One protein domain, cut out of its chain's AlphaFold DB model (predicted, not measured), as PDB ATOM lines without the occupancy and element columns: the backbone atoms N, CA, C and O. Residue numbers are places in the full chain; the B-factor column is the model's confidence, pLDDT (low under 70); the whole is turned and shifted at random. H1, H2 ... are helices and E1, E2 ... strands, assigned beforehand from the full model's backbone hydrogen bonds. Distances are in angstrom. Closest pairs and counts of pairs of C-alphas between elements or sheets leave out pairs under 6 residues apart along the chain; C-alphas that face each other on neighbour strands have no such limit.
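What this domain is: This is residues 15 to 140 and 155 to 160 of the 295 residues of an uncharacterized protein of Halomonas sp. BC04 (UniProt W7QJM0). A twisted sheet of four parallel strands has H2, H3 and H4 packed over one face, making two layers, and residues 129 to 140, with H5, stick out as an arm. The printed part has 132 residues, under half in named elements, in the order H1 H2 E1 E2 H3 E3 H4 E4 H5; the sheet's order is E2 E1 E3 E4 and the class is mixed. It is compact, with a radius of gyration of the C-alphas of 15.2 A and spans of 46 by 37 by 28 A.

Where its parts are: H1, residues 15 to 18, begins at C-alpha 15 (175.878, 170.111, 131.342). H2, residues 27 to 37, measures 15.1 A; E1 is 45 to 49 and E2 60 to 62. H3, 70 to 80, measures 15.1 A and E3, 85 to 90, 16.8 A. H4 is 106 to 113, E4 115 to 119, and H5, 134 to 139, ends at C-alpha 139 (157.856, 169.655, 136.887).

How they stand to each other: Across the sheet, N 62 and O 48 are 3.0 A apart for E2 and E1, N 88 and O 47 2.8 A for E1 and E3, and N 87 and O 115 2.9 A for E3 and E4, each within hydrogen-bond range. E3, H4 and E4 form a strand-helix-strand unit, two parallel neighbour strands with a helix between along the chain, its crossover right-handed; E2, H3 and E3 form a split one, with E1 between the strands, also right-handed. H2 is on the sheet; the closest C-alphas of H2 and E2, Leu 32 and His 60, are 6.9 A apart. H3 touches H2, closest C-alphas Ser 79 and Ala 37 at 6.7 A, and H4, closest C-alphas Lys 77 and Leu 113 at 6.5 A. H1 and H5 are not on the sheet and touch no helix. H2, H3, H4 and H5 have every O i to N i+4 pair within hydrogen-bond range; H1 is too short for one.

The domain as a whole: Pro 82 and Leu 139 have the farthest C-alphas, 47.4 A apart. Residues 141 to 154 are not printed, and C-alphas 140 and 155 are 20.2 A apart. The links E3 to H4 and E4 to H5 are long. Confidence is under 70 at residues 39 to 43, 54 to 58, 101, 127 to 132 and 140.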
ATOM      1  N   CYS A  15     176.987 169.407 131.978       86.06
ATOM      2  CA  CYS A  15     175.878 170.111 131.342       86.06
ATOM      3  C   CYS A  15     176.052 171.640 131.361       86.06
ATOM      4  O   CYS A  15     175.620 172.298 130.417       86.06
ATOM      5  N   VAL A  16     176.712 172.198 132.384       88.50
ATOM      6  CA  VAL A  16     177.029 173.632 132.463       88.50
ATOM      7  C   VAL A  16     177.986 173.994 131.339       88.50
ATOM      8  O   VAL A  16     177.659 174.875 130.552       88.50
ATOM      9  N   ALA A  17     179.094 173.256 131.192       88.88
ATOM     10  CA  ALA A  17     180.059 173.420 130.099       88.88
ATOM     11  C   ALA A  17     179.440 173.213 128.704       88.88
ATOM     12  O   ALA A  17     179.792 173.914 127.761       88.88
ATOM     13  N   ALA A  18     178.500 172.275 128.571       87.62
ATOM     14  CA  ALA A  18     177.869 171.952 127.294       87.62
ATOM     15  C   ALA A  18     176.764 172.934 126.871       87.62
ATOM     16  O   ALA A  18     176.355 172.911 125.715       87.62
ATOM     17  N   CYS A  19     176.239 173.766 127.777       88.00
ATOM     18  CA  CYS A  19     175.134 174.673 127.475       88.00
ATOM     19  C   CYS A  19     175.645 175.940 126.757       88.00
ATOM     20  O   CYS A  19     176.199 176.821 127.425       88.00
ATOM     21  N   PRO A  20     175.421 176.106 125.435       83.56
ATOM     22  CA  PRO A  20     176.004 177.213 124.669       83.56
ATOM     23  C   PRO A  20     175.432 178.580 125.070       83.56
ATOM     24  O   PRO A  20     176.112 179.591 124.958       83.56
ATOM     25  N   THR A  21     174.200 178.600 125.585       84.94
ATOM     26  CA  THR A  21     173.506 179.804 126.065       84.94
ATOM     27  C   THR A  21     173.804 180.147 127.524       84.94
ATOM     28  O   THR A  21     173.266 181.125 128.035       84.94
ATOM     29  N   GLU A  22     174.581 179.308 128.225       84.69
ATOM     30  CA  GLU A  22     174.804 179.395 129.679       84.69
ATOM     31  C   GLU A  22     173.499 179.466 130.502       84.69
ATOM     32  O   GLU A  22     173.455 180.056 131.576       84.69
ATOM     33  N   ALA A  23     172.416 178.852 130.013       83.62
ATOM     34  CA  ALA A  23     171.174 178.721 130.778       83.62
ATOM     35  C   ALA A  23     171.338 177.822 132.020       83.62
ATOM     36  O   ALA A  23     170.545 177.902 132.956       83.62
ATOM     37  N   LEU A  24     172.358 176.959 132.025       84.12
ATOM     38  CA  LEU A  24     172.784 176.180 133.182       84.12
ATOM     39  C   LEU A  24     174.017 176.840 133.794       84.12
ATOM     40  O   LEU A  24     175.000 177.070 133.092       84.12
ATOM     41  N   ILE A  25     173.957 177.108 135.096       79.81
ATOM     42  CA  ILE A  25     174.971 177.858 135.845       79.81
ATOM     43  C   ILE A  25     175.455 176.992 137.013       79.81
ATOM     44  O   ILE A  25     174.681 176.212 137.572       79.81
ATOM     45  N   SER A  26     176.732 177.118 137.377       84.56
ATOM     46  CA  SER A  26     177.318 176.461 138.548       84.56
ATOM     47  C   SER A  26     177.908 177.505 139.485       84.56
ATOM     48  O   SER A  26     178.836 178.212 139.099       84.56
ATOM     49  N   GLN A  27     177.412 177.546 140.724       81.88
ATOM     50  CA  GLN A  27     177.962 178.418 141.766       81.88
ATOM     51  C   GLN A  27     179.441 178.112 142.019       81.88
ATOM     52  O   GLN A  27     180.233 179.038 142.107       81.88
ATOM     53  N   ASP A  28     179.834 176.833 142.022       85.50
ATOM     54  CA  ASP A  28     181.232 176.431 142.222       85.50
ATOM     55  C   ASP A  28     182.161 177.004 141.138       85.50
ATOM     56  O   ASP A  28     183.284 177.410 141.426       85.50
ATOM     57  N   VAL A  29     181.700 177.049 139.879       87.94
ATOM     58  CA  VAL A  29     182.486 177.593 138.756       87.94
ATOM     59  C   VAL A  29     182.534 179.120 138.807       87.94
ATOM     60  O   VAL A  29     183.582 179.704 138.537       87.94
ATOM     61  N   ASP A  30     181.427 179.770 139.165       84.88
ATOM     62  CA  ASP A  30     181.374 181.229 139.267       84.88
ATOM     63  C   ASP A  30     182.197 181.750 140.451       84.88
ATOM     64  O   ASP A  30     182.953 182.707 140.284       84.88
ATOM     65  N   SER A  31     182.107 181.100 141.617       85.81
ATOM     66  CA  SER A  31     182.947 181.402 142.780       85.81
ATOM     67  C   SER A  31     184.423 181.202 142.455       85.81
ATOM     68  O   SER A  31     185.221 182.093 142.717       85.81
ATOM     69  N   LEU A  32     184.777 180.101 141.781       88.38
ATOM     70  CA  LEU A  32     186.147 179.868 141.331       88.38
ATOM     71  C   LEU A  32     186.678 181.011 140.452       88.38
ATOM     72  O   LEU A  32     187.788 181.495 140.665       88.38
ATOM     73  N   ALA A  33     185.899 181.433 139.454       84.12
ATOM     74  CA  ALA A  33     186.305 182.506 138.554       84.12
ATOM     75  C   ALA A  33     186.484 183.842 139.299       84.12
ATOM     76  O   ALA A  33     187.431 184.576 139.020       84.12
ATOM     77  N   GLN A  34     185.609 184.146 140.264       84.44
ATOM     78  CA  GLN A  34     185.708 185.349 141.100       84.44
ATOM     79  C   GLN A  34     186.928 185.316 142.026       84.44
ATOM     80  O   GLN A  34     187.658 186.305 142.110       84.44
ATOM     81  N   ASP A  35     187.187 184.183 142.680       85.88
ATOM     82  CA  ASP A  35     188.336 184.008 143.573       85.88
ATOM     83  C   ASP A  35     189.656 184.221 142.821       85.88
ATOM     84  O   ASP A  35     190.541 184.942 143.285       85.88
ATOM     85  N   ILE A  36     189.763 183.651 141.618       82.88
ATOM     86  CA  ILE A  36     190.955 183.785 140.772       82.88
ATOM     87  C   ILE A  36     191.099 185.220 140.252       82.88
ATOM     88  O   ILE A  36     192.191 185.781 140.317       82.88
ATOM     89  N   ALA A  37     190.006 185.854 139.811       79.12
ATOM     90  CA  ALA A  37     190.032 187.241 139.340       79.12
ATOM     91  C   ALA A  37     190.370 188.260 140.447       79.12
ATOM     92  O   ALA A  37     190.948 189.308 140.169       79.12
ATOM     93  N   SER A  38     190.019 187.971 141.704       77.56
ATOM     94  CA  SER A  38     190.216 188.875 142.851       77.56
ATOM     95  C   SER A  38     191.617 188.824 143.486       77.56
ATOM     96  O   SER A  38     191.874 189.547 144.448       77.56
ATOM     97  N   GLY A  39     192.549 188.043 142.925       63.25
ATOM     98  CA  GLY A  39     193.957 188.038 143.342       63.25
ATOM     99  C   GLY A  39     194.326 186.970 144.376       63.25
ATOM    100  O   GLY A  39     195.310 187.136 145.095       63.25
ATOM    101  N   GLY A  40     193.569 185.870 144.462       55.06
ATOM    102  CA  GLY A  40     193.838 184.768 145.399       55.06
ATOM    103  C   GLY A  40     195.046 183.875 145.064       55.06
ATOM    104  O   GLY A  40     195.431 183.043 145.884       55.06
ATOM    105  N   SER A  41     195.661 184.028 143.890       57.06
ATOM    106  CA  SER A  41     196.806 183.222 143.454       57.06
ATOM    107  C   SER A  41     198.010 184.103 143.143       57.06
ATOM    108  O   SER A  41     197.887 185.044 142.363       57.06
ATOM    109  N   ASP A  42     199.177 183.751 143.691       62.53
ATOM    110  CA  ASP A  42     200.516 184.298 143.393       62.53
ATOM    111  C   ASP A  42     200.952 183.945 141.947       62.53
ATOM    112  O   ASP A  42     201.958 183.285 141.697       62.53
ATOM    113  N   GLY A  43     200.066 184.212 140.982       66.25
ATOM    114  CA  GLY A  43     200.076 183.720 139.606       66.25
ATOM    115  C   GLY A  43     199.764 182.222 139.447       66.25
ATOM    116  O   GLY A  43     199.211 181.806 138.433       66.25
ATOM    117  N   LYS A  44     200.096 181.371 140.423       80.44
ATOM    118  CA  LYS A  44     199.925 179.915 140.295       80.44
ATOM    119  C   LYS A  44     198.490 179.474 140.597       80.44
ATOM    120  O   LYS A  44     198.069 179.475 141.753       80.44
ATOM    121  N   VAL A  45     197.772 179.002 139.577       88.00
ATOM    122  CA  VAL A  45     196.413 178.458 139.719       88.00
ATOM    123  C   VAL A  45     196.467 176.936 139.636       88.00
ATOM    124  O   VAL A  45     196.780 176.370 138.592       88.00
ATOM    125  N   VAL A  46     196.136 176.250 140.731       90.25
ATOM    126  CA  VAL A  46     196.029 174.782 140.763       90.25
ATOM    127  C   VAL A  46     194.578 174.405 141.004       90.25
ATOM    128  O   VAL A  46     194.037 174.729 142.057       90.25
ATOM    129  N   LEU A  47     193.963 173.693 140.061       92.69
ATOM    130  CA  LEU A  47     192.598 173.179 140.179       92.69
ATOM    131  C   LEU A  47     192.622 171.665 140.312       92.69
ATOM    132  O   LEU A  47     193.359 170.990 139.591       92.69
ATOM    133  N   ARG A  48     191.777 171.110 141.182       91.88
ATOM    134  CA  ARG A  48     191.698 169.656 141.362       91.88
ATOM    135  C   ARG A  48     190.290 169.101 141.225       91.88
ATOM    136  O   ARG A  48     189.309 169.707 141.656       91.88
ATOM    137  N   CYS A  49     190.213 167.906 140.647       92.06
ATOM    138  CA  CYS A  49     189.037 167.048 140.728       92.06
ATOM    139  C   CYS A  49     188.857 166.533 142.168       92.06
ATOM    140  O   CYS A  49     189.841 166.201 142.829       92.06
ATOM    141  N   HIS A  50     187.611 166.376 142.630       89.69
ATOM    142  CA  HIS A  50     187.312 165.834 143.968       89.69
ATOM    143  C   HIS A  50     187.903 164.438 144.233       89.69
ATOM    144  O   HIS A  50     188.044 164.042 145.385       89.69
ATOM    145  N   ARG A  51     188.224 163.683 143.174       91.06
ATOM    146  CA  ARG A  51     188.790 162.330 143.263       91.06
ATOM    147  C   ARG A  51     190.313 162.306 143.367       91.06
ATOM    148  O   ARG A  51     190.881 161.225 143.343       91.06
ATOM    149  N   VAL A  52     190.990 163.446 143.418       90.88
ATOM    150  CA  VAL A  52     192.451 163.485 143.574       90.88
ATOM    151  C   VAL A  52     192.806 163.280 145.046       90.88
ATOM    152  O   VAL A  52     192.351 164.046 145.895       90.88
ATOM    153  N   SER A  53     193.610 162.252 145.339       79.06
ATOM    154  CA  SER A  53     194.023 161.887 146.704       79.06
ATOM    155  C   SER A  53     195.158 162.746 147.269       79.06
ATOM    156  O   SER A  53     195.326 162.803 148.484       79.06
ATOM    157  N   SER A  54     195.949 163.395 146.409       67.62
ATOM    158  CA  SER A  54     197.198 164.047 146.811       67.62
ATOM    159  C   SER A  54     196.981 165.280 147.692       67.62
ATOM    160  O   SER A  54     196.180 166.151 147.346       67.62
ATOM    161  N   ASP A  55     197.813 165.401 148.729       59.09
ATOM    162  CA  ASP A  55     197.915 166.509 149.698       59.09
ATOM    163  C   ASP A  55     198.499 167.812 149.105       59.09
ATOM    164  O   ASP A  55     199.141 168.618 149.778       59.09
ATOM    165  N   LEU A  56     198.296 168.040 147.805       62.38
ATOM    166  CA  LEU A  56     198.546 169.340 147.199       62.38
ATOM    167  C   LEU A  56     197.455 170.272 147.725       62.38
ATOM    168  O   LEU A  56     196.300 170.173 147.309       62.38
ATOM    169  N   SER A  57     197.824 171.148 148.659       60.41
ATOM    170  CA  SER A  57     197.002 172.217 149.228       60.41
ATOM    171  C   SER A  57     196.584 173.224 148.147       60.41
ATOM    172  O   SER A  57     197.062 174.351 148.079       60.41
ATOM    173  N   SER A  58     195.692 172.792 147.256       66.12
ATOM    174  CA  SER A  58     194.989 173.640 146.305       66.12
ATOM    175  C   SER A  58     193.719 174.170 146.980       66.12
ATOM    176  O   SER A  58     192.906 173.367 147.455       66.12
ATOM    177  N   PRO A  59     193.506 175.497 146.992       70.31
ATOM    178  CA  PRO A  59     192.272 176.079 147.510       70.31
ATOM    179  C   PRO A  59     191.054 175.781 146.616       70.31
ATOM    180  O   PRO A  59     189.920 175.930 147.061       70.31
ATOM    181  N   HIS A  60     191.253 175.313 145.379       87.50
ATOM    182  CA  HIS A  60     190.201 175.223 144.369       87.50
ATOM    183  C   HIS A  60     189.900 173.775 143.977       87.50
ATOM    184  O   HIS A  60     190.566 173.153 143.143       87.50
ATOM    185  N   THR A  61     188.847 173.232 144.584       89.75
ATOM    186  CA  THR A  61     188.358 171.874 144.313       89.75
ATOM    187  C   THR A  61     187.027 171.951 143.589       89.75
ATOM    188  O   THR A  61     186.062 172.463 144.144       89.75
ATOM    189  N   LEU A  62     186.958 171.397 142.380       89.81
ATOM    190  CA  LEU A  62     185.691 171.205 141.679       89.81
ATOM    191  C   LEU A  62     185.275 169.742 141.747       89.81
ATOM    192  O   LEU A  62     186.105 168.826 141.737       89.81
ATOM    193  N   HIS A  63     183.964 169.507 141.721       88.44
ATOM    194  CA  HIS A  63     183.448 168.149 141.615       88.44
ATOM    195  C   HIS A  63     183.944 167.458 140.336       88.44
ATOM    196  O   HIS A  63     184.353 166.302 140.352       88.44
ATOM    197  N   CYS A  64     183.988 168.164 139.213       90.44
ATOM    198  CA  CYS A  64     184.600 167.657 137.995       90.44
ATOM    199  C   CYS A  64     185.266 168.810 137.258       90.44
ATOM    200  O   CYS A  64     184.600 169.787 136.954       90.44
ATOM    201  N   LEU A  65     186.546 168.685 136.901       92.81
ATOM    202  CA  LEU A  65     187.222 169.729 136.116       92.81
ATOM    203  C   LEU A  65     186.622 169.900 134.712       92.81
ATOM    204  O   LEU A  65     186.718 170.976 134.134       92.81
ATOM    205  N   ARG A  66     185.910 168.888 134.199       91.00
ATOM    206  CA  ARG A  66     185.154 168.977 132.938       91.00
ATOM    207  C   ARG A  66     183.901 169.858 133.035       91.00
ATOM    208  O   ARG A  66     183.221 170.048 132.032       91.00
ATOM    209  N   SER A  67     183.570 170.394 134.214       91.31
ATOM    210  CA  SER A  67     182.579 171.471 134.323       91.31
ATOM    211  C   SER A  67     183.093 172.794 133.744       91.31
ATOM    212  O   SER A  67     182.302 173.711 133.532       91.31
ATOM    213  N   LEU A  68     184.402 172.902 133.490       93.12
ATOM    214  CA  LEU A  68     185.035 174.041 132.836       93.12
ATOM    215  C   LEU A  68     185.046 173.808 131.324       93.12
ATOM    216  O   LEU A  68     185.758 172.934 130.836       93.12
ATOM    217  N   GLY A  69     184.254 174.582 130.583       90.81
ATOM    218  CA  GLY A  69     184.322 174.601 129.120       90.81
ATOM    219  C   GLY A  69     185.623 175.238 128.605       90.81
ATOM    220  O   GLY A  69     186.359 175.842 129.391       90.81
ATOM    221  N   PRO A  70     185.906 175.143 127.293       88.88
ATOM    222  CA  PRO A  70     187.089 175.760 126.690       88.88
ATOM    223  C   PRO A  70     187.192 177.255 126.995       88.88
ATOM    224  O   PRO A  70     188.256 177.727 127.369       88.88
ATOM    225  N   ASP A  71     186.081 177.984 126.917       90.81
ATOM    226  CA  ASP A  71     186.003 179.413 127.226       90.81
ATOM    227  C   ASP A  71     186.505 179.741 128.643       90.81
ATOM    228  O   ASP A  71     187.236 180.711 128.833       90.81
ATOM    229  N   ARG A  72     186.171 178.901 129.632       92.44
ATOM    230  CA  ARG A  72     186.637 179.065 131.016       92.44
ATOM    231  C   ARG A  72     188.091 178.665 131.188       92.44
ATOM    232  O   ARG A  72     188.804 179.332 131.923       92.44
ATOM    233  N   LEU A  73     188.558 177.618 130.512       92.06
ATOM    234  CA  LEU A  73     189.979 177.257 130.541       92.06
ATOM    235  C   LEU A  73     190.854 178.379 129.967       92.06
ATOM    236  O   LEU A  73     191.886 178.696 130.553       92.06
ATOM    237  N   TRP A  74     190.415 179.007 128.875       91.25
ATOM    238  CA  TRP A  74     191.065 180.184 128.298       91.25
ATOM    239  C   TRP A  74     191.080 181.362 129.280       91.25
ATOM    240  O   TRP A  74     192.145 181.906 129.556       91.25
ATOM    241  N   GLU A  75     189.934 181.717 129.865       90.88
ATOM    242  CA  GLU A  75     189.820 182.804 130.857       90.88
ATOM    243  C   GLU A  75     190.727 182.584 132.081       90.88
ATOM    244  O   GLU A  75     191.420 183.496 132.540       90.88
ATOM    245  N   LEU A  76     190.776 181.350 132.583       90.44
ATOM    246  CA  LEU A  76     191.630 180.970 133.706       90.44
ATOM    247  C   LEU A  76     193.115 181.017 133.337       90.44
ATOM    248  O   LEU A  76     193.930 181.462 134.141       90.44
ATOM    249  N   LYS A  77     193.478 180.589 132.124       89.81
ATOM    250  CA  LYS A  77     194.852 180.684 131.622       89.81
ATOM    251  C   LYS A  77     195.292 182.142 131.468       89.81
ATOM    252  O   LYS A  77     196.407 182.473 131.872       89.81
ATOM    253  N   ALA A  78     194.424 183.008 130.950       88.94
ATOM    254  CA  ALA A  78     194.693 184.440 130.847       88.94
ATOM    255  C   ALA A  78     194.947 185.035 132.239       88.94
ATOM    256  O   ALA A  78     195.969 185.676 132.464       88.94
ATOM    257  N   SER A  79     194.091 184.694 133.207       84.62
ATOM    258  CA  SER A  79     194.203 185.162 134.595       84.62
ATOM    259  C   SER A  79     195.433 184.619 135.339       84.62
ATOM    260  O   SER A  79     195.949 185.279 136.236       84.62
ATOM    261  N   ALA A  80     195.920 183.427 134.982       83.50
ATOM    262  CA  ALA A  80     197.120 182.830 135.570       83.50
ATOM    263  C   ALA A  80     198.433 183.372 134.971       83.50
ATOM    264  O   ALA A  80     199.502 183.107 135.511       83.50
ATOM    265  N   THR A  81     198.397 184.105 133.853       76.88
ATOM    266  CA  THR A  81     199.606 184.554 133.135       76.88
ATOM    267  C   THR A  81     200.354 185.636 133.938       76.88
ATOM    268  O   THR A  81     199.718 186.566 134.430       76.88
ATOM    269  N   PRO A  82     201.698 185.559 134.103       71.12
ATOM    270  CA  PRO A  82     202.661 184.690 133.404       71.12
ATOM    271  C   PRO A  82     202.897 183.313 134.040       71.12
ATOM    272  O   PRO A  82     203.695 182.528 133.530       71.12
ATOM    273  N   ALA A  83     202.260 183.025 135.165       75.50
ATOM    274  CA  ALA A  83     202.394 181.759 135.860       75.50
ATOM    275  C   ALA A  83     201.538 180.648 135.214       75.50
ATOM    276  O   ALA A  83     200.988 180.767 134.113       75.50
ATOM    277  N   GLU A  84     201.529 179.488 135.864       84.69
ATOM    278  CA  GLU A  84     201.055 178.243 135.279       84.69
ATOM    279  C   GLU A  84     199.686 177.837 135.833       84.69
ATOM    280  O   GLU A  84     199.468 177.808 137.048       84.69
ATOM    281  N   LEU A  85     198.778 177.475 134.923       91.25
ATOM    282  CA  LEU A  85     197.534 176.786 135.241       91.25
ATOM    283  C   LEU A  85     197.831 175.286 135.320       91.25
ATOM    284  O   LEU A  85     198.269 174.688 134.337       91.25
ATOM    285  N   THR A  86     197.603 174.675 136.480       93.12
ATOM    286  CA  THR A  86     197.760 173.232 136.699       93.12
ATOM    287  C   THR A  86     196.407 172.582 136.965       93.12
ATOM    288  O   THR A  86     195.656 173.029 137.832       93.12
ATOM    289  N   LEU A  87     196.113 171.492 136.260       94.38
ATOM    290  CA  LEU A  87     194.903 170.692 136.438       94.38
ATOM    291  C   LEU A  87     195.271 169.313 136.983       94.38
ATOM    292  O   LEU A  87     195.983 168.551 136.331       94.38
ATOM    293  N   LEU A  88     194.757 168.976 138.164       93.94
ATOM    294  CA  LEU A  88     194.956 167.673 138.792       93.94
ATOM    295  C   LEU A  88     193.764 166.761 138.481       93.94
ATOM    296  O   LEU A  88     192.638 166.997 138.942       93.94
ATOM    297  N   LEU A  89     194.014 165.710 137.703       92.06
ATOM    298  CA  LEU A  89     193.027 164.707 137.306       92.06
ATOM    299  C   LEU A  89     193.366 163.330 137.897       92.06
ATOM    300  O   LEU A  89     194.533 163.000 138.088       92.06
ATOM    301  N   PRO A  90     192.359 162.489 138.180       90.69
ATOM    302  CA  PRO A  90     192.599 161.085 138.488       90.69
ATOM    303  C   PRO A  90     193.014 160.319 137.223       90.69
ATOM    304  O   PRO A  90     192.437 160.541 136.157       90.69
ATOM    305  N   GLU A  91     193.917 159.345 137.341       89.00
ATOM    306  CA  GLU A  91     194.282 158.424 136.242       89.00
ATOM    307  C   GLU A  91     193.059 157.690 135.654       89.00
ATOM    308  O   GLU A  91     192.983 157.428 134.457       89.00
ATOM    309  N   SER A  92     192.038 157.432 136.476       86.62
ATOM    310  CA  SER A  92     190.773 156.800 136.069       86.62
ATOM    311  C   SER A  92     189.698 157.803 135.619       86.62
ATOM    312  O   SER A  92     188.500 157.582 135.817       86.62
ATOM    313  N   CYS A  93     190.092 158.944 135.039       85.75
ATOM    314  CA  CYS A  93     189.135 159.927 134.523       85.75
ATOM    315  C   CYS A  93     188.299 159.356 133.365       85.75
ATOM    316  O   CYS A  93     187.077 159.499 133.369       85.75
ATOM    317  N   ALA A  94     188.938 158.647 132.427       82.88
ATOM    318  CA  ALA A  94     188.276 158.060 131.260       82.88
ATOM    319  C   ALA A  94     187.255 156.962 131.617       82.88
ATOM    320  O   ALA A  94     186.304 156.744 130.876       82.88
ATOM    321  N   SER A  95     187.425 156.297 132.764       84.25
ATOM    322  CA  SER A  95     186.519 155.261 133.282       84.25
ATOM    323  C   SER A  95     185.637 155.751 134.437       84.25
ATOM    324  O   SER A  95     184.998 154.956 135.127       84.25
ATOM    325  N   CYS A  96     185.598 157.064 134.677       87.81
ATOM    326  CA  CYS A  96     184.741 157.663 135.691       87.81
ATOM    327  C   CYS A  96     183.260 157.458 135.344       87.81
ATOM    328  O   CYS A  96     182.874 157.501 134.181       87.81
ATOM    329  N   VAL A  97     182.398 157.360 136.357       84.81
ATOM    330  CA  VAL A  97     180.936 157.301 136.171       84.81
ATOM    331  C   VAL A  97     180.396 158.555 135.455       84.81
ATOM    332  O   VAL A  97     179.373 158.514 134.779       84.81
ATOM    333  N   ALA A  98     181.115 159.673 135.571       81.75
ATOM    334  CA  ALA A  98     180.827 160.916 134.866       81.75
ATOM    335  C   ALA A  98     181.618 161.085 133.554       81.75
ATOM    336  O   ALA A  98     181.628 162.185 133.016       81.75
ATOM    337  N   ALA A  99     182.333 160.075 133.056       83.06
ATOM    338  CA  ALA A  99     183.044 160.192 131.783       83.06
ATOM    339  C   ALA A  99     182.049 160.436 130.626       83.06
ATOM    340  O   ALA A  99     180.935 159.902 130.658       83.06
ATOM    341  N   PRO A 100     182.407 161.249 129.615       73.88
ATOM    342  CA  PRO A 100     181.544 161.459 128.459       73.88
ATOM    343  C   PRO A 100     181.344 160.145 127.694       73.88
ATOM    344  O   PRO A 100     182.240 159.309 127.615       73.88
ATOM    345  N   SER A 101     180.165 159.976 127.093       69.62
ATOM    346  CA  SER A 101     179.811 158.791 126.297       69.62
ATOM    347  C   SER A 101     180.400 158.786 124.881       69.62
ATOM    348  O   SER A 101     180.239 157.807 124.155       69.62
ATOM    349  N   HIS A 102     181.030 159.886 124.470       70.00
ATOM    350  CA  HIS A 102     181.608 160.106 123.144       70.00
ATOM    351  C   HIS A 102     183.073 160.541 123.270       70.00
ATOM    352  O   HIS A 102     183.590 160.676 124.379       70.00
ATOM    353  N   GLU A 103     183.730 160.747 122.129       76.25
ATOM    354  CA  GLU A 103     185.118 161.200 122.039       76.25
ATOM    355  C   GLU A 103     185.397 162.403 122.957       76.25
ATOM    356  O   GLU A 103     184.646 163.382 122.991       76.25
ATOM    357  N   ASP A 104     186.470 162.301 123.741       79.94
ATOM    358  CA  ASP A 104     186.835 163.290 124.749       79.94
ATOM    359  C   ASP A 104     187.535 164.497 124.118       79.94
ATOM    360  O   ASP A 104     188.760 164.604 124.129       79.94
ATOM    361  N   SER A 105     186.751 165.432 123.584       85.00
ATOM    362  CA  SER A 105     187.273 166.677 123.010       85.00
ATOM    363  C   SER A 105     187.831 167.652 124.056       85.00
ATOM    364  O   SER A 105     188.560 168.577 123.698       85.00
ATOM    365  N   TRP A 106     187.522 167.451 125.341       90.62
ATOM    366  CA  TRP A 106     187.917 168.357 126.419       90.62
ATOM    367  C   TRP A 106     189.385 168.191 126.818       90.62
ATOM    368  O   TRP A 106     190.098 169.183 126.961       90.62
ATOM    369  N   LEU A 107     189.859 166.951 126.990       90.12
ATOM    370  CA  LEU A 107     191.209 166.697 127.506       90.12
ATOM    371  C   LEU A 107     192.326 167.279 126.615       90.12
ATOM    372  O   LEU A 107     193.203 167.944 127.169       90.12
ATOM    373  N   PRO A 108     192.295 167.132 125.274       91.06
ATOM    374  CA  PRO A 108     193.292 167.760 124.405       91.06
ATOM    375  C   PRO A 108     193.315 169.290 124.525       91.06
ATOM    376  O   PRO A 108     194.383 169.896 124.527       91.06
ATOM    377  N   GLN A 109     192.147 169.924 124.672       89.06
ATOM    378  CA  GLN A 109     192.042 171.378 124.850       89.06
ATOM    379  C   GLN A 109     192.609 171.816 126.205       89.06
ATOM    380  O   GLN A 109     193.335 172.803 126.285       89.06
ATOM    381  N   ALA A 110     192.325 171.056 127.265       92.69
ATOM    382  CA  ALA A 110     192.878 171.303 128.590       92.69
ATOM    383  C   ALA A 110     194.410 171.178 128.603       92.69
ATOM    384  O   ALA A 110     195.082 172.043 129.154       92.69
ATOM    385  N   GLN A 111     194.963 170.157 127.942       92.94
ATOM    386  CA  GLN A 111     196.412 169.960 127.805       92.94
ATOM    387  C   GLN A 111     197.100 171.058 126.983       92.94
ATOM    388  O   GLN A 111     198.271 171.343 127.214       92.94
ATOM    389  N   ALA A 112     196.391 171.683 126.040       90.38
ATOM    390  CA  ALA A 112     196.924 172.805 125.270       90.38
ATOM    391  C   ALA A 112     197.032 174.105 126.093       90.38
ATOM    392  O   ALA A 112     197.852 174.962 125.773       90.38
ATOM    393  N   LEU A 113     196.215 174.262 127.140       90.44
ATOM    394  CA  LEU A 113     196.113 175.500 127.927       90.44
ATOM    395  C   LEU A 113     196.738 175.397 129.319       90.44
ATOM    396  O   LEU A 113     197.067 176.419 129.923       90.44
ATOM    397  N   ALA A 114     196.889 174.185 129.841       93.19
ATOM    398  CA  ALA A 114     197.286 173.932 131.213       93.19
ATOM    399  C   ALA A 114     198.202 172.715 131.327       93.19
ATOM    400  O   ALA A 114     198.111 171.759 130.555       93.19
ATOM    401  N   THR A 115     199.012 172.704 132.381       93.75
ATOM    402  CA  THR A 115     199.756 171.511 132.773       93.75
ATOM    403  C   THR A 115     198.813 170.541 133.462       93.75
ATOM    404  O   THR A 115     198.283 170.801 134.542       93.75
ATOM    405  N   VAL A 116     198.580 169.408 132.808       93.75
ATOM    406  CA  VAL A 116     197.694 168.356 133.302       93.75
ATOM    407  C   VAL A 116     198.520 167.291 134.013       93.75
ATOM    408  O   VAL A 116     199.382 166.660 133.404       93.75
ATOM    409  N   VAL A 117     198.228 167.065 135.291       92.62
ATOM    410  CA  VAL A 117     198.886 166.046 136.116       92.62
ATOM    411  C   VAL A 117     197.867 164.981 136.493       92.62
ATOM    412  O   VAL A 117     196.816 165.281 137.066       92.62
ATOM    413  N   PHE A 118     198.192 163.728 136.182       91.69
ATOM    414  CA  PHE A 118     197.398 162.577 136.593       91.69
ATOM    415  C   PHE A 118     197.900 162.028 137.928       91.69
ATOM    416  O   PHE A 118     199.102 161.979 138.177       91.69
ATOM    417  N   THR A 119     196.967 161.654 138.798       89.62
ATOM    418  CA  THR A 119     197.238 161.184 140.164       89.62
ATOM    419  C   THR A 119     196.334 160.011 140.527       89.62
ATOM    420  O   THR A 119     195.348 159.724 139.835       89.62
ATOM    421  N   GLU A 120     196.651 159.339 141.634       88.56
ATOM    422  CA  GLU A 120     195.830 158.256 142.160       88.56
ATOM    423  C   GLU A 120     194.396 158.729 142.444       88.56
ATOM    424  O   GLU A 120     194.140 159.827 142.952       88.56
ATOM    425  N   ALA A 121     193.439 157.878 142.082       88.69
ATOM    426  CA  ALA A 121     192.030 158.204 142.136       88.69
ATOM    427  C   ALA A 121     191.384 157.702 143.428       88.69
ATOM    428  O   ALA A 121     191.265 156.499 143.649       88.69
ATOM    429  N   LEU A 122     190.837 158.622 144.216       88.75
ATOM    430  CA  LEU A 122     189.863 158.298 145.247       88.75
ATOM    431  C   LEU A 122     188.588 157.695 144.617       88.75
ATOM    432  O   LEU A 122     188.255 157.974 143.445       88.75
ATOM    433  N   PRO A 123     187.834 156.888 145.390       87.12
ATOM    434  CA  PRO A 123     186.503 156.448 144.998       87.12
ATOM    435  C   PRO A 123     185.620 157.635 144.611       87.12
ATOM    436  O   PRO A 123     185.733 158.725 145.170       87.12
ATOM    437  N   PHE A 124     184.738 157.425 143.636       84.06
ATOM    438  CA  PHE A 124     183.749 158.437 143.288       84.06
ATOM    439  C   PHE A 124     182.836 158.693 144.493       84.06
ATOM    440  O   PHE A 124     182.248 157.756 145.035       84.06
ATOM    441  N   ALA A 125     182.696 159.958 144.875       82.00
ATOM    442  CA  ALA A 125     181.686 160.409 145.818       82.00
ATOM    443  C   ALA A 125     180.702 161.284 145.047       82.00
ATOM    444  O   ALA A 125     181.124 162.074 144.213       82.00
ATOM    445  N   SER A 126     179.398 161.160 145.293       71.06
ATOM    446  CA  SER A 126     178.432 162.102 144.720       71.06
ATOM    447  C   SER A 126     178.653 163.500 145.292       71.06
ATOM    448  O   SER A 126     179.081 163.639 146.441       71.06
ATOM    449  N   ALA A 127     178.326 164.540 144.520       69.62
ATOM    450  CA  ALA A 127     178.316 165.903 145.041       69.62
ATOM    451  C   ALA A 127     177.440 165.985 146.308       69.62
ATOM    452  O   ALA A 127     176.402 165.329 146.397       69.62
ATOM    453  N   SER A 128     177.877 166.768 147.295       65.19
ATOM    454  CA  SER A 128     177.165 166.950 148.569       65.19
ATOM    455  C   SER A 128     175.869 167.755 148.422       65.19
ATOM    456  O   SER A 128     175.038 167.767 149.330       65.19
ATOM    457  N   THR A 129     175.685 168.428 147.285       64.12
ATOM    458  CA  THR A 129     174.481 169.176 146.939       64.12
ATOM    459  C   THR A 129     173.306 168.249 146.629       64.12
ATOM    460  O   THR A 129     173.460 167.158 146.083       64.12
ATOM    461  N   ALA A 130     172.099 168.693 146.989       61.88
ATOM    462  CA  ALA A 130     170.881 167.917 146.790       61.88
ATOM    463  C   ALA A 130     170.709 167.531 145.313       61.88
ATOM    464  O   ALA A 130     170.682 168.388 144.427       61.88
ATOM    465  N   THR A 131     170.552 166.236 145.049       63.66
ATOM    466  CA  THR A 131     170.302 165.734 143.701       63.66
ATOM    467  C   THR A 131     168.931 166.200 143.217       63.66
ATOM    468  O   THR A 131     167.880 165.935 143.813       63.66
ATOM    469  N   LEU A 132     168.928 166.926 142.100       67.75
ATOM    470  CA  LEU A 132     167.701 167.315 141.426       67.75
ATOM    471  C   LEU A 132     167.193 166.112 140.621       67.75
ATOM    472  O   LEU A 132     167.744 165.789 139.570       67.75
ATOM    473  N   SER A 133     166.155 165.429 141.111       74.62
ATOM    474  CA  SER A 133     165.530 164.351 140.327       74.62
ATOM    475  C   SER A 133     164.999 164.892 138.997       74.62
ATOM    476  O   SER A 133     164.545 166.038 138.914       74.62
ATOM    477  N   ARG A 134     164.939 164.040 137.976       77.31
ATOM    478  CA  ARG A 134     164.339 164.338 136.674       77.31
ATOM    479  C   ARG A 134     162.921 164.868 136.806       77.31
ATOM    480  O   ARG A 134     162.540 165.802 136.107       77.31
ATOM    481  N   ARG A 135     162.127 164.262 137.693       79.19
ATOM    482  CA  ARG A 135     160.748 164.693 137.942       79.19
ATOM    483  C   ARG A 135     160.717 166.124 138.477       79.19
ATOM    484  O   ARG A 135     159.952 166.926 137.963       79.19
ATOM    485  N   ARG A 136     161.565 166.444 139.458       76.38
ATOM    486  CA  ARG A 136     161.678 167.793 140.042       76.38
ATOM    487  C   ARG A 136     162.204 168.819 139.037       76.38
ATOM    488  O   ARG A 136     161.716 169.941 139.020       76.38
ATOM    489  N   PHE A 137     163.135 168.422 138.168       76.00
ATOM    490  CA  PHE A 137     163.620 169.262 137.071       76.00
ATOM    491  C   PHE A 137     162.509 169.591 136.065       76.00
ATOM    492  O   PHE A 137     162.292 170.754 135.749       76.00
ATOM    493  N   LEU A 138     161.779 168.578 135.584       77.06
ATOM    494  CA  LEU A 138     160.755 168.754 134.547       77.06
ATOM    495  C   LEU A 138     159.470 169.403 135.060       77.06
ATOM    496  O   LEU A 138     158.833 170.149 134.324       77.06
ATOM    497  N   LEU A 139     159.063 169.086 136.289       78.69
ATOM    498  CA  LEU A 139     157.856 169.655 136.887       78.69
ATOM    499  C   LEU A 139     158.103 171.027 137.517       78.69
ATOM    500  O   LEU A 139     157.141 171.645 137.955       78.69
ATOM    501  N   GLY A 140     159.358 171.493 137.543       67.62
ATOM    502  CA  GLY A 140     159.726 172.765 138.143       67.62
ATOM    503  C   GLY A 140     159.342 172.790 139.615       67.62
ATOM    504  O   GLY A 140     158.385 173.463 139.989       67.62
ATOM    505  N   TYR A 155     167.172 187.114 126.829       79.56
ATOM    506  CA  TYR A 155     167.448 186.518 125.527       79.56
ATOM    507  C   TYR A 155     168.714 185.657 125.574       79.56
ATOM    508  O   TYR A 155     169.603 185.903 126.394       79.56
ATOM    509  N   PRO A 156     168.814 184.629 124.713       84.31
ATOM    510  CA  PRO A 156     170.047 183.874 124.568       84.31
ATOM    511  C   PRO A 156     171.187 184.779 124.085       84.31
ATOM    512  O   PRO A 156     171.004 185.593 123.184       84.31
ATOM    513  N   GLU A 157     172.380 184.589 124.639       86.25
ATOM    514  CA  GLU A 157     173.595 185.302 124.244       86.25
ATOM    515  C   GLU A 157     174.738 184.297 124.096       86.25
ATOM    516  O   GLU A 157     174.829 183.330 124.857       86.25
ATOM    517  N   ALA A 158     175.642 184.533 123.146       90.44
ATOM    518  CA  ALA A 158     176.829 183.705 122.936       90.44
ATOM    519  C   ALA A 158     178.013 184.160 123.815       90.44
ATOM    520  O   ALA A 158     179.140 184.324 123.347       90.44
ATOM    521  N   ARG A 159     177.767 184.341 125.119       89.25
ATOM    522  CA  ARG A 159     178.757 184.832 126.102       89.25
ATOM    523  C   ARG A 159     180.050 184.016 126.126       89.25
ATOM    524  O   ARG A 159     181.125 184.576 126.305       89.25
ATOM    525  N   ARG A 160     179.966 182.708 125.868       90.56
ATOM    526  CA  ARG A 160     181.135 181.820 125.753       90.56
ATOM    527  C   ARG A 160     182.106 182.259 124.653       90.56
ATOM    528  O   ARG A 160     183.309 182.256 124.884       90.56
TER     529      ARG A 160